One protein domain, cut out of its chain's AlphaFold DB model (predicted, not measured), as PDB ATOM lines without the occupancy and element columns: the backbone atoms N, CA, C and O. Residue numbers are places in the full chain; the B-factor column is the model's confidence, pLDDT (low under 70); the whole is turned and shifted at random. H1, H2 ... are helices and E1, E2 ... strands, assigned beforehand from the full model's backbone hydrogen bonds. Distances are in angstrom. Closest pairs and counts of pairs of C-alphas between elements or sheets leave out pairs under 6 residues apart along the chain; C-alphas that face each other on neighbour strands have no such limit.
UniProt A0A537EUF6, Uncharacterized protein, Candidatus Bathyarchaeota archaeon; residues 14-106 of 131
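Overview. This is residues 14 to 106 of the 131 residues of an uncharacterized protein of Candidatus Bathyarchaeota archaeon (UniProt A0A537EUF6). A small antiparallel sheet, in the order E1, E5, E6, stands between a long helical arm and a second small antiparallel sheet, E2, E3, E4. The arm is H1, which begins over E1 and runs away from the sheet; residues 37 to 48, with no named element, lead back to E1. The printed part has 93 residues, with elements H1, E1, E2, E3, E4, H2, E5, E6 along the chain, mixed in class. It is loose and elongated, with a radius of gyration of the C-alphas of 16.3 A and spans of 51 by 31 by 21 A.

Along the chain. E1 is residues 49 to 52, E5 89 to 96, 21.6 A long, and E6 100 to 105, 17.1 A, ending at C-alpha 105 (-18.244, 37.902, -5.175). H1, residues 14 to 36, is 34.0 A long and begins at C-alpha 14 (-32.900, 24.537, -7.634). E2 is 57 to 59, E3 62 to 68, E4 71 to 76, and H2 79 to 85.

Arrangement. E5 is antiparallel to E1, N 50 and O 95 being 2.8 A apart, and forms a hairpin with E6, with N 91 and O 103 at 2.7 A. H1 is on this sheet and stands up from it, rising 63 degrees out of a local plane fitted to just 6 C-alphas; its closest C-alpha pair with E1 is Gly 18 and Thr 52, 5.1 A. H2 only grazes this sheet, with residues 81 to 85. E2, E3 and E4 form a meander, each strand the antiparallel neighbour of the one before, with N 59 and O 62 at 2.9 A and N 63 and O 75 at 2.8 A. E2 and E5 are only just apart, at 8.2 A between their closest C-alphas. Every O i to N i+4 pair is within hydrogen-bond range in H2, and 18 of 19 in H1.

Size, cuts and confidence. The farthest C-alphas, Ser 38 and Asp 60, are 51.2 A apart. The link from H1 to E1 is long; the others are tight. The printed part has no cut, and no printed residue is under 70 in pLDDT.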
ATOM      1  N   TYR A  14     -34.244  23.947  -7.594       88.31
ATOM      2  CA  TYR A  14     -32.900  24.537  -7.634       88.31
ATOM      3  C   TYR A  14     -31.956  23.785  -8.583       88.31
ATOM      4  O   TYR A  14     -31.270  24.389  -9.408       88.31
ATOM      5  N   TYR A  15     -31.971  22.453  -8.518       90.69
ATOM      6  CA  TYR A  15     -31.104  21.607  -9.333       90.69
ATOM      7  C   TYR A  15     -31.589  21.487 -10.772       90.69
ATOM      8  O   TYR A  15     -30.767  21.410 -11.685       90.69
ATOM      9  N   ARG A  16     -32.907  21.546 -11.002       88.94
ATOM     10  CA  ARG A  16     -33.451  21.608 -12.366       88.94
ATOM     11  C   ARG A  16     -32.973  22.865 -13.086       88.94
ATOM     12  O   ARG A  16     -32.500  22.768 -14.215       88.94
ATOM     13  N   LEU A  17     -33.033  24.023 -12.426       88.62
ATOM     14  CA  LEU A  17     -32.551  25.287 -12.993       88.62
ATOM     15  C   LEU A  17     -31.051  25.224 -13.316       88.62
ATOM     16  O   LEU A  17     -30.641  25.591 -14.421       88.62
ATOM     17  N   GLY A  18     -30.239  24.689 -12.399       88.69
ATOM     18  CA  GLY A  18     -28.804  24.480 -12.620       88.69
ATOM     19  C   GLY A  18     -28.498  23.551 -13.804       88.69
ATOM     20  O   GLY A  18     -27.645  23.861 -14.644       88.69
ATOM     21  N   ALA A  19     -29.239  22.446 -13.924       88.56
ATOM     22  CA  ALA A  19     -29.111  21.498 -15.028       88.56
ATOM     23  C   ALA A  19     -29.507  22.122 -16.377       88.56
ATOM     24  O   ALA A  19     -28.765  21.989 -17.352       88.56
ATOM     25  N   ILE A  20     -30.625  22.856 -16.433       88.56
ATOM     26  CA  ILE A  20     -31.095  23.551 -17.643       88.56
ATOM     27  C   ILE A  20     -30.084  24.613 -18.086       88.56
ATOM     28  O   ILE A  20     -29.736  24.676 -19.268       88.56
ATOM     29  N   SER A  21     -29.571  25.415 -17.150       89.31
ATOM     30  CA  SER A  21     -28.549  26.430 -17.431       89.31
ATOM     31  C   SER A  21     -27.275  25.793 -18.000       89.31
ATOM     32  O   SER A  21     -26.756  26.207 -19.042       89.31
ATOM     33  N   THR A  22     -26.823  24.697 -17.384       88.75
ATOM     34  CA  THR A  22     -25.648  23.944 -17.838       88.75
ATOM     35  C   THR A  22     -25.852  23.351 -19.232       88.75
ATOM     36  O   THR A  22     -24.997  23.530 -20.102       88.75
ATOM     37  N   ALA A  23     -26.988  22.697 -19.482       89.69
ATOM     38  CA  ALA A  23     -27.322  22.132 -20.787       89.69
ATOM     39  C   ALA A  23     -27.404  23.220 -21.869       89.69
ATOM     40  O   ALA A  23     -26.842  23.067 -22.955       89.69
ATOM     41  N   SER A  24     -28.021  24.361 -21.551       92.38
ATOM     42  CA  SER A  24     -28.108  25.518 -22.447       92.38
ATOM     43  C   SER A  24     -26.725  26.047 -22.824       92.38
ATOM     44  O   SER A  24     -26.464  26.316 -23.999       92.38
ATOM     45  N   ARG A  25     -25.797  26.128 -21.859       90.88
ATOM     46  CA  ARG A  25     -24.398  26.508 -22.106       90.88
ATOM     47  C   ARG A  25     -23.687  25.515 -23.027       90.88
ATOM     48  O   ARG A  25     -23.033  25.938 -23.979       90.88
ATOM     49  N   ILE A  26     -23.841  24.213 -22.781       91.50
ATOM     50  CA  ILE A  26     -23.260  23.154 -23.619       91.50
ATOM     51  C   ILE A  26     -23.760  23.277 -25.065       91.50
ATOM     52  O   ILE A  26     -22.958  23.305 -25.999       91.50
ATOM     53  N   LEU A  27     -25.073  23.427 -25.258       94.12
ATOM     54  CA  LEU A  27     -25.678  23.572 -26.583       94.12
ATOM     55  C   LEU A  27     -25.248  24.868 -27.281       94.12
ATOM     56  O   LEU A  27     -24.967  24.853 -28.480       94.12
ATOM     57  N   LYS A  28     -25.153  25.985 -26.551       95.00
ATOM     58  CA  LYS A  28     -24.649  27.263 -27.080       95.00
ATOM     59  C   LYS A  28     -23.214  27.124 -27.590       95.00
ATOM     60  O   LYS A  28     -22.919  27.570 -28.699       95.00
ATOM     61  N   ASN A  29     -22.345  26.476 -26.815       94.12
ATOM     62  CA  ASN A  29     -20.954  26.237 -27.196       94.12
ATOM     63  C   ASN A  29     -20.852  25.301 -28.403       94.12
ATOM     64  O   ASN A  29     -20.122  25.605 -29.342       94.12
ATOM     65  N   TYR A  30     -21.644  24.227 -28.432       95.06
ATOM     66  CA  TYR A  30     -21.722  23.335 -29.586       95.06
ATOM     67  C   TYR A  30     -22.156  24.067 -30.860       95.06
ATOM     68  O   TYR A  30     -21.500  23.934 -31.885       95.06
ATOM     69  N   ARG A  31     -23.207  24.898 -30.805       95.81
ATOM     70  CA  ARG A  31     -23.650  25.695 -31.966       95.81
ATOM     71  C   ARG A  31     -22.545  26.628 -32.465       95.81
ATOM     72  O   ARG A  31     -22.357  26.749 -33.670       95.81
ATOM     73  N   ARG A  32     -21.800  27.266 -31.553       95.88
ATOM     74  CA  ARG A  32     -20.641  28.106 -31.905       95.88
ATOM     75  C   ARG A  32     -19.526  27.291 -32.567       95.88
ATOM     76  O   ARG A  32     -19.001  27.730 -33.582       95.88
ATOM     77  N   ALA A  33     -19.198  26.118 -32.032       95.44
ATOM     78  CA  ALA A  33     -18.177  25.233 -32.592       95.44
ATOM     79  C   ALA A  33     -18.588  24.662 -33.961       95.44
ATOM     80  O   ALA A  33     -17.801  24.710 -34.900       95.44
ATOM     81  N   LYS A  34     -19.846  24.230 -34.116       96.44
ATOM     82  CA  LYS A  34     -20.386  23.686 -35.370       96.44
ATOM     83  C   LYS A  34     -20.322  24.682 -36.530       96.44
ATOM     84  O   LYS A  34     -20.077  24.274 -37.657       96.44
ATOM     85  N   ARG A  35     -20.500  25.983 -36.261       95.44
ATOM     86  CA  ARG A  35     -20.326  27.040 -37.276       95.44
ATOM     87  C   ARG A  35     -18.888  27.147 -37.784       95.44
ATOM     88  O   ARG A  35     -18.697  27.507 -38.933       95.44
ATOM     89  N   LYS A  36     -17.897  26.850 -36.936       96.12
ATOM     90  CA  LYS A  36     -16.471  26.861 -37.304       96.12
ATOM     91  C   LYS A  36     -16.024  25.545 -37.947       96.12
ATOM     92  O   LYS A  36     -15.128  25.547 -38.775       96.12
ATOM     93  N   ASN A  37     -16.625  24.426 -37.546       95.31
ATOM     94  CA  ASN A  37     -16.310  23.099 -38.062       95.31
ATOM     95  C   ASN A  37     -17.582  22.240 -38.152       95.31
ATOM     96  O   ASN A  37     -18.136  21.820 -37.129       95.31
ATOM     97  N   SER A  38     -18.004  21.922 -39.377       92.38
ATOM     98  CA  SER A  38     -19.206  21.129 -39.661       92.38
ATOM     99  C   SER A  38     -19.148  19.698 -39.109       92.38
ATOM    100  O   SER A  38     -20.195  19.127 -38.807       92.38
ATOM    101  N   ARG A  39     -17.943  19.145 -38.889       95.31
ATOM    102  CA  ARG A  39     -17.706  17.803 -38.321       95.31
ATOM    103  C   ARG A  39     -17.764  17.764 -36.788       95.31
ATOM    104  O   ARG A  39     -17.483  16.727 -36.186       95.31
ATOM    105  N   THR A  40     -18.109  18.873 -36.127       94.75
ATOM    106  CA  THR A  40     -18.245  18.917 -34.661       94.75
ATOM    107  C   THR A  40     -19.298  17.908 -34.190       94.75
ATOM    108  O   THR A  40     -20.459  17.981 -34.590       94.75
ATOM    109  N   ARG A  41     -18.909  16.986 -33.299       92.94
ATOM    110  CA  ARG A  41     -19.815  15.974 -32.734       92.94
ATOM    111  C   ARG A  41     -20.859  16.597 -31.809       92.94
ATOM    112  O   ARG A  41     -20.581  17.578 -31.115       92.94
ATOM    113  N   PHE A  42     -22.043  15.987 -31.760       91.75
ATOM    114  CA  PHE A  42     -23.095  16.399 -30.836       91.75
ATOM    115  C   PHE A  42     -22.619  16.258 -29.378       91.75
ATOM    116  O   PHE A  42     -21.940  15.280 -29.042       91.75
ATOM    117  N   PRO A  43     -22.906  17.234 -28.502       91.31
ATOM    118  CA  PRO A  43     -22.400  17.207 -27.145       91.31
ATOM    119  C   PRO A  43     -23.198  16.232 -26.278       91.31
ATOM    120  O   PRO A  43     -24.421  16.148 -26.366       91.31
ATOM    121  N   HIS A  44     -22.499  15.570 -25.359       85.00
ATOM    122  CA  HIS A  44     -23.097  14.711 -24.340       85.00
ATOM    123  C   HIS A  44     -22.519  15.052 -22.966       85.00
ATOM    124  O   HIS A  44     -21.355  15.450 -22.852       85.00
ATOM    125  N   ALA A  45     -23.325  14.895 -21.916       79.88
ATOM    126  CA  ALA A  45     -22.866  15.059 -20.542       79.88
ATOM    127  C   ALA A  45     -21.943  13.886 -20.172       79.88
ATOM    128  O   ALA A  45     -22.405  12.780 -19.921       79.88
ATOM    129  N   ARG A  46     -20.625  14.121 -20.180       80.44
ATOM    130  CA  ARG A  46     -19.611  13.083 -19.906       80.44
ATOM    131  C   ARG A  46     -19.250  12.931 -18.429       80.44
ATOM    132  O   ARG A  46     -18.596  11.962 -18.067       80.44
ATOM    133  N   ARG A  47     -19.591  13.912 -17.591       82.69
ATOM    134  CA  ARG A  47     -19.208  13.952 -16.174       82.69
ATOM    135  C   ARG A  47     -20.428  14.245 -15.320       82.69
ATOM    136  O   ARG A  47     -21.216  15.126 -15.661       82.69
ATOM    137  N   LEU A  48     -20.541  13.531 -14.203       88.12
ATOM    138  CA  LEU A  48     -21.499  13.855 -13.155       88.12
ATOM    139  C   LEU A  48     -21.083  15.181 -12.518       88.12
ATOM    140  O   LEU A  48     -19.965  15.317 -12.015       88.12
ATOM    141  N   MET A  49     -21.973  16.164 -12.600       90.00
ATOM    142  CA  MET A  49     -21.756  17.501 -12.072       90.00
ATOM    143  C   MET A  49     -23.078  18.076 -11.580       90.00
ATOM    144  O   MET A  49     -24.084  18.028 -12.289       90.00
ATOM    145  N   LEU A  50     -23.044  18.660 -10.390       90.88
ATOM    146  CA  LEU A  50     -24.143  19.398  -9.795       90.88
ATOM    147  C   LEU A  50     -23.703  20.846  -9.617       90.88
ATOM    148  O   LEU A  50     -22.836  21.123  -8.797       90.88
ATOM    149  N   THR A  51     -24.308  21.767 -10.359       91.75
ATOM    150  CA  THR A  51     -24.099  23.207 -10.165       91.75
ATOM    151  C   THR A  51     -25.401  23.834  -9.701       91.75
ATOM    152  O   THR A  51     -26.434  23.645 -10.342       91.75
ATOM    153  N   THR A  52     -25.356  24.609  -8.620       93.00
ATOM    154  CA  THR A  52     -26.504  25.393  -8.160       93.00
ATOM    155  C   THR A  52     -26.075  26.771  -7.673       93.00
ATOM    156  O   THR A  52     -25.061  26.926  -6.997       93.00
ATOM    157  N   CYS A  53     -26.859  27.787  -8.025       92.44
ATOM    158  CA  CYS A  53     -26.784  29.138  -7.463       92.44
ATOM    159  C   CYS A  53     -27.881  29.397  -6.416       92.44
ATOM    160  O   CYS A  53     -27.975  30.498  -5.884       92.44
ATOM    161  N   TYR A  54     -28.695  28.383  -6.109       90.75
ATOM    162  CA  TYR A  54     -29.831  28.480  -5.199       90.75
ATOM    163  C   TYR A  54     -29.860  27.320  -4.203       90.75
ATOM    164  O   TYR A  54     -29.248  26.271  -4.419       90.75
ATOM    165  N   GLY A  55     -30.611  27.500  -3.119       90.50
ATOM    166  CA  GLY A  55     -30.941  26.435  -2.172       90.50
ATOM    167  C   GLY A  55     -29.803  25.993  -1.249       90.50
ATOM    168  O   GLY A  55     -30.067  25.227  -0.333       90.50
ATOM    169  N   PHE A  56     -28.574  26.479  -1.439       94.12
ATOM    170  CA  PHE A  56     -27.445  26.185  -0.557       94.12
ATOM    171  C   PHE A  56     -27.264  27.268   0.513       94.12
ATOM    172  O   PHE A  56     -27.641  28.423   0.308       94.12
ATOM    173  N   LYS A  57     -26.669  26.900   1.651       93.44
ATOM    174  CA  LYS A  57     -26.228  27.845   2.690       93.44
ATOM    175  C   LYS A  57     -24.856  27.451   3.210       93.44
ATOM    176  O   LYS A  57     -24.557  26.265   3.264       93.44
ATOM    177  N   ILE A  58     -24.050  28.431   3.600       92.81
ATOM    178  CA  ILE A  58     -22.825  28.198   4.369       92.81
ATOM    179  C   ILE A  58     -23.119  28.653   5.796       92.81
ATOM    180  O   ILE A  58     -23.497  29.807   5.986       92.81
ATOM    181  N   GLN A  59     -23.040  27.737   6.758       90.44
ATOM    182  CA  GLN A  59     -23.370  27.977   8.163       90.44
ATOM    183  C   GLN A  59     -22.524  27.050   9.044       90.44
ATOM    184  O   GLN A  59     -22.373  25.881   8.701       90.44
ATOM    185  N   ASP A  60     -21.988  27.569  10.152       88.25
ATOM    186  CA  ASP A  60     -21.277  26.790  11.179       88.25
ATOM    187  C   ASP A  60     -20.174  25.878  10.606       88.25
ATOM    188  O   ASP A  60     -20.081  24.713  10.956       88.25
ATOM    189  N   GLU A  61     -19.357  26.395   9.679       94.50
ATOM    190  CA  GLU A  61     -18.314  25.658   8.929       94.50
ATOM    191  C   GLU A  61     -18.805  24.702   7.827       94.50
ATOM    192  O   GLU A  61     -17.994  24.151   7.077       94.50
ATOM    193  N   PHE A  62     -20.114  24.513   7.666       95.38
ATOM    194  CA  PHE A  62     -20.677  23.575   6.699       95.38
ATOM    195  C   PHE A  62     -21.296  24.274   5.495       95.38
ATOM    196  O   PHE A  62     -22.048  25.241   5.613       95.38
ATOM    197  N   LEU A  63     -21.076  23.701   4.313       94.69
ATOM    198  CA  LEU A  63     -21.991  23.873   3.197       94.69
ATOM    199  C   LEU A  63     -23.191  22.940   3.395       94.69
ATOM    200  O   LEU A  63     -23.057  21.718   3.348       94.69
ATOM    201  N   ARG A  64     -24.376  23.527   3.521       95.62
ATOM    202  CA  ARG A  64     -25.662  22.839   3.569       95.62
ATOM    203  C   ARG A  64     -26.297  22.782   2.183       95.62
ATOM    204  O   ARG A  64     -26.569  23.827   1.585       95.62
ATOM    205  N   LEU A  65     -26.597  21.575   1.705       94.31
ATOM    206  CA  LEU A  65     -27.275  21.318   0.430       94.31
ATOM    207  C   LEU A  65     -28.571  20.531   0.648       94.31
ATOM    208  O   LEU A  65     -28.554  19.540   1.372       94.31
ATOM    209  N   PRO A  66     -29.693  20.919   0.028       93.62
ATOM    210  CA  PRO A  66     -30.943  20.192   0.162       93.62
ATOM    211  C   PRO A  66     -30.898  18.935  -0.710       93.62
ATOM    212  O   PRO A  66     -30.511  19.000  -1.873       93.62
ATOM    213  N   VAL A  67     -31.282  17.790  -0.166       91.44
ATOM    214  CA  VAL A  67     -31.386  16.528  -0.918       91.44
ATOM    215  C   VAL A  67     -32.847  16.267  -1.276       91.44
ATOM    216  O   VAL A  67     -33.163  15.921  -2.409       91.44
ATOM    217  N   GLU A  68     -33.737  16.557  -0.332       88.25
ATOM    218  CA  GLU A  68     -35.192  16.469  -0.437       88.25
ATOM    219  C   GLU A  68     -35.812  17.661   0.317       88.25
ATOM    220  O   GLU A  68     -35.089  18.390   1.011       88.25
ATOM    221  N   PRO A  69     -37.131  17.907   0.208       87.19
ATOM    222  CA  PRO A  69     -37.792  18.910   1.035       87.19
ATOM    223  C   PRO A  69     -37.459  18.707   2.520       87.19
ATOM    224  O   PRO A  69     -37.630  17.619   3.059       87.19
ATOM    225  N   TYR A  70     -36.933  19.755   3.160       88.56
ATOM    226  CA  TYR A  70     -36.516  19.771   4.571       88.56
ATOM    227  C   TYR A  70     -35.406  18.783   4.974       88.56
ATOM    228  O   TYR A  70     -35.039  18.740   6.146       88.56
ATOM    229  N   ARG A  71     -34.800  18.050   4.030       93.75
ATOM    230  CA  ARG A  71     -33.658  17.161   4.292       93.75
ATOM    231  C   ARG A  71     -32.403  17.695   3.627       93.75
ATOM    232  O   ARG A  71     -32.396  18.002   2.434       93.75
ATOM    233  N   TYR A  72     -31.325  17.760   4.397       94.62
ATOM    234  CA  TYR A  72     -30.075  18.374   3.972       94.62
ATOM    235  C   TYR A  72     -28.895  17.427   4.155       94.62
ATOM    236  O   TYR A  72     -28.871  16.614   5.074       94.62
ATOM    237  N   THR A  73     -27.901  17.582   3.289       94.38
ATOM    238  CA  THR A  73     -26.552  17.069   3.494       94.38
ATOM    239  C   THR A  73     -25.620  18.224   3.844       94.38
ATOM    240  O   THR A  73     -25.849  19.369   3.435       94.38
ATOM    241  N   TYR A  74     -24.584  17.917   4.615       95.50
ATOM    242  CA  TYR A  74     -23.627  18.878   5.137       95.50
ATOM    243  C   TYR A  74     -22.230  18.468   4.701       95.50
ATOM    244  O   TYR A  74     -21.804  17.337   4.924       95.50
ATOM    245  N   ILE A  75     -21.520  19.396   4.074       94.00
ATOM    246  CA  ILE A  75     -20.138  19.208   3.646       94.00
ATOM    247  C   ILE A  75     -19.290  20.164   4.465       94.00
ATOM    248  O   ILE A  75     -19.461  21.380   4.367       94.00
ATOM    249  N   ARG A  76     -18.390  19.619   5.281       95.75
ATOM    250  CA  ARG A  76     -17.487  20.430   6.096       95.75
ATOM    251  C   ARG A  76     -16.505  21.182   5.198       95.75
ATOM    252  O   ARG A  76     -15.869  20.581   4.334       95.75
ATOM    253  N   LEU A  77     -16.384  22.488   5.409       95.00
ATOM    254  CA  LEU A  77     -15.391  23.326   4.750       95.00
ATOM    255  C   LEU A  77     -14.104  23.329   5.575       95.00
ATOM    256  O   LEU A  77     -14.139  23.309   6.801       95.00
ATOM    257  N   ASN A  78     -12.952  23.350   4.906       94.31
ATOM    258  CA  ASN A  78     -11.675  23.469   5.603       94.31
ATOM    259  C   ASN A  78     -11.408  24.926   6.025       94.31
ATOM    260  O   ASN A  78     -11.992  25.870   5.482       94.31
ATOM    261  N   SER A  79     -10.477  25.114   6.963       95.25
ATOM    262  CA  SER A  79     -10.137  26.429   7.522       95.25
ATOM    263  C   SER A  79      -9.678  27.431   6.460       95.25
ATOM    264  O   SER A  79      -9.992  28.616   6.553       95.25
ATOM    265  N   HIS A  80      -8.980  26.966   5.419       94.06
ATOM    266  CA  HIS A  80      -8.559  27.824   4.314       94.06
ATOM    267  C   HIS A  80      -9.767  28.377   3.542       94.06
ATOM    268  O   HIS A  80      -9.863  29.582   3.329       94.06
ATOM    269  N   THR A  81     -10.730  27.525   3.180       93.12
ATOM    270  CA  THR A  81     -11.963  27.935   2.494       93.12
ATOM    271  C   THR A  81     -12.792  28.893   3.345       93.12
ATOM    272  O   THR A  81     -13.274  29.895   2.824       93.12
ATOM    273  N   LEU A  82     -12.924  28.634   4.648       93.56
ATOM    274  CA  LEU A  82     -13.635  29.535   5.558       93.56
ATOM    275  C   LEU A  82     -12.968  30.910   5.641       93.56
ATOM    276  O   LEU A  82     -13.654  31.924   5.546       93.56
ATOM    277  N   LYS A  83     -11.633  30.953   5.727       93.38
ATOM    278  CA  LYS A  83     -10.874  32.209   5.726       93.38
ATOM    279  C   LYS A  83     -11.083  33.002   4.434       93.38
ATOM    280  O   LYS A  83     -11.287  34.208   4.496       93.38
ATOM    281  N   VAL A  84     -11.069  32.331   3.281       91.62
ATOM    282  CA  VAL A  84     -11.292  32.964   1.967       91.62
ATOM    283  C   VAL A  84     -12.719  33.498   1.821       91.62
ATOM    284  O   VAL A  84     -12.925  34.541   1.206       91.62
ATOM    285  N   LEU A  85     -13.707  32.795   2.374       91.81
ATOM    286  CA  LEU A  85     -15.112  33.193   2.291       91.81
ATOM    287  C   LEU A  85     -15.530  34.205   3.363       91.81
ATOM    288  O   LEU A  85     -16.634  34.743   3.277       91.81
ATOM    289  N   SER A  86     -14.675  34.479   4.351       90.00
ATOM    290  CA  SER A  86     -14.941  35.479   5.383       90.00
ATOM    291  C   SER A  86     -15.171  36.854   4.748       90.00
ATOM    292  O   SER A  86     -14.329  37.360   4.007       90.00
ATOM    293  N   GLY A  87     -16.347  37.437   4.989       86.19
ATOM    294  CA  GLY A  87     -16.759  38.712   4.392       86.19
ATOM    295  C   GLY A  87     -17.129  38.650   2.902       86.19
ATOM    296  O   GLY A  87     -17.371  39.690   2.299       86.19
ATOM    297  N   MET A  88     -17.193  37.461   2.292       89.88
ATOM    298  CA  MET A  88     -17.544  37.286   0.879       89.88
ATOM    299  C   MET A  88     -18.928  36.659   0.714       89.88
ATOM    300  O   MET A  88     -19.341  35.778   1.470       89.88
ATOM    301  N   LYS A  89     -19.642  37.041  -0.352       89.56
ATOM    302  CA  LYS A  89     -20.941  36.440  -0.682       89.56
ATOM    303  C   LYS A  89     -20.772  35.297  -1.675       89.56
ATOM    304  O   LYS A  89     -20.496  35.526  -2.855       89.56
ATOM    305  N   ALA A  90     -21.002  34.064  -1.226       92.44
ATOM    306  CA  ALA A  90     -21.081  32.909  -2.116       92.44
ATOM    307  C   ALA A  90     -22.248  33.065  -3.115       92.44
ATOM    308  O   ALA A  90     -23.353  33.479  -2.763       92.44
ATOM    309  N   ARG A  91     -21.992  32.749  -4.385       94.00
ATOM    310  CA  ARG A  91     -22.905  32.938  -5.526       94.00
ATOM    311  C   ARG A  91     -23.375  31.624  -6.123       94.00
ATOM    312  O   ARG A  91     -24.507  31.526  -6.589       94.00
ATOM    313  N   SER A  92     -22.505  30.628  -6.143       94.69
ATOM    314  CA  SER A  92     -22.837  29.297  -6.626       94.69
ATOM    315  C   SER A  92     -21.856  28.271  -6.093       94.69
ATOM    316  O   SER A  92     -20.734  28.591  -5.698       94.69
ATOM    317  N   VAL A  93     -22.295  27.021  -6.123       95.31
ATOM    318  CA  VAL A  93     -21.475  25.863  -5.801       95.31
ATOM    319  C   VAL A  93     -21.539  24.867  -6.943       95.31
ATOM    320  O   VAL A  93     -22.574  24.714  -7.598       95.31
ATOM    321  N   THR A  94     -20.417  24.211  -7.208       94.25
ATOM    322  CA  THR A  94     -20.315  23.119  -8.172       94.25
ATOM    323  C   THR A  94     -19.660  21.923  -7.510       94.25
ATOM    324  O   THR A  94     -18.563  22.032  -6.970       94.25
ATOM    325  N   LEU A  95     -20.341  20.785  -7.568       92.69
ATOM    326  CA  LEU A  95     -19.856  19.500  -7.098       92.69
ATOM    327  C   LEU A  95     -19.621  18.603  -8.306       92.69
ATOM    328  O   LEU A  95     -20.481  18.471  -9.178       92.69
ATOM    329  N   THR A  96     -18.463  17.966  -8.341       91.56
ATOM    330  CA  THR A  96     -18.170  16.836  -9.218       91.56
ATOM    331  C   THR A  96     -17.791  15.637  -8.357       91.56
ATOM    332  O   THR A  96     -17.697  15.743  -7.137       91.56
ATOM    333  N   ARG A  97     -17.528  14.487  -8.983       89.38
ATOM    334  CA  ARG A  97     -17.037  13.303  -8.265       89.38
ATOM    335  C   ARG A  97     -15.730  13.549  -7.493       89.38
ATOM    336  O   ARG A  97     -15.489  12.861  -6.512       89.38
ATOM    337  N   TYR A  98     -14.901  14.492  -7.941       90.38
ATOM    338  CA  TYR A  98     -13.536  14.675  -7.426       90.38
ATOM    339  C   TYR A  98     -13.251  16.082  -6.911       90.38
ATOM    340  O   TYR A  98     -12.183  16.329  -6.363       90.38
ATOM    341  N   SER A  99     -14.159  17.027  -7.134       90.06
ATOM    342  CA  SER A  99     -13.918  18.419  -6.791       90.06
ATOM    343  C   SER A  99     -15.173  19.107  -6.303       90.06
ATOM    344  O   SER A  99     -16.296  18.810  -6.718       90.06
ATOM    345  N   PHE A 100     -14.932  20.086  -5.449       90.75
ATOM    346  CA  PHE A 100     -15.926  20.992  -4.935       90.75
ATOM    347  C   PHE A 100     -15.429  22.421  -5.149       90.75
ATOM    348  O   PHE A 100     -14.291  22.747  -4.823       90.75
ATOM    349  N   THR A 101     -16.263  23.262  -5.754       93.75
ATOM    350  CA  THR A 101     -15.906  24.637  -6.112       93.75
ATOM    351  C   THR A 101     -16.994  25.594  -5.661       93.75
ATOM    352  O   THR A 101     -18.175  25.363  -5.927       93.75
ATOM    353  N   ILE A 102     -16.591  26.695  -5.032       94.94
ATOM    354  CA  ILE A 102     -17.473  27.788  -4.618       94.94
ATOM    355  C   ILE A 102     -17.098  29.024  -5.430       94.94
ATOM    356  O   ILE A 102     -15.942  29.434  -5.442       94.94
ATOM    357  N   SER A 103     -18.073  29.623  -6.109       94.25
ATOM    358  CA  SER A 103     -17.917  30.957  -6.695       94.25
ATOM    359  C   SER A 103     -18.427  31.991  -5.702       94.25
ATOM    360  O   SER A 103     -19.528  31.832  -5.174       94.25
ATOM    361  N   TYR A 104     -17.668  33.056  -5.469       93.31
ATOM    362  CA  TYR A 104     -18.030  34.143  -4.562       93.31
ATOM    363  C   TYR A 104     -17.763  35.498  -5.218       93.31
ATOM    364  O   TYR A 104     -16.981  35.597  -6.162       93.31
ATOM    365  N   ALA A 105     -18.462  36.527  -4.750       87.50
ATOM    366  CA  ALA A 105     -18.244  37.902  -5.175       87.50
ATOM    367  C   ALA A 105     -17.479  38.661  -4.087       87.50
ATOM    368  O   ALA A 105     -17.819  38.549  -2.908       87.50
ATOM    369  N   LYS A 106     -16.473  39.428  -4.519       81.06
ATOM    370  CA  LYS A 106     -15.774  40.430  -3.718       81.06
ATOM    371  C   LYS A 106     -16.233  41.797  -4.198       81.06
ATOM    372  O   LYS A 106     -16.045  42.119  -5.369       81.06
TER     373      LYS A 106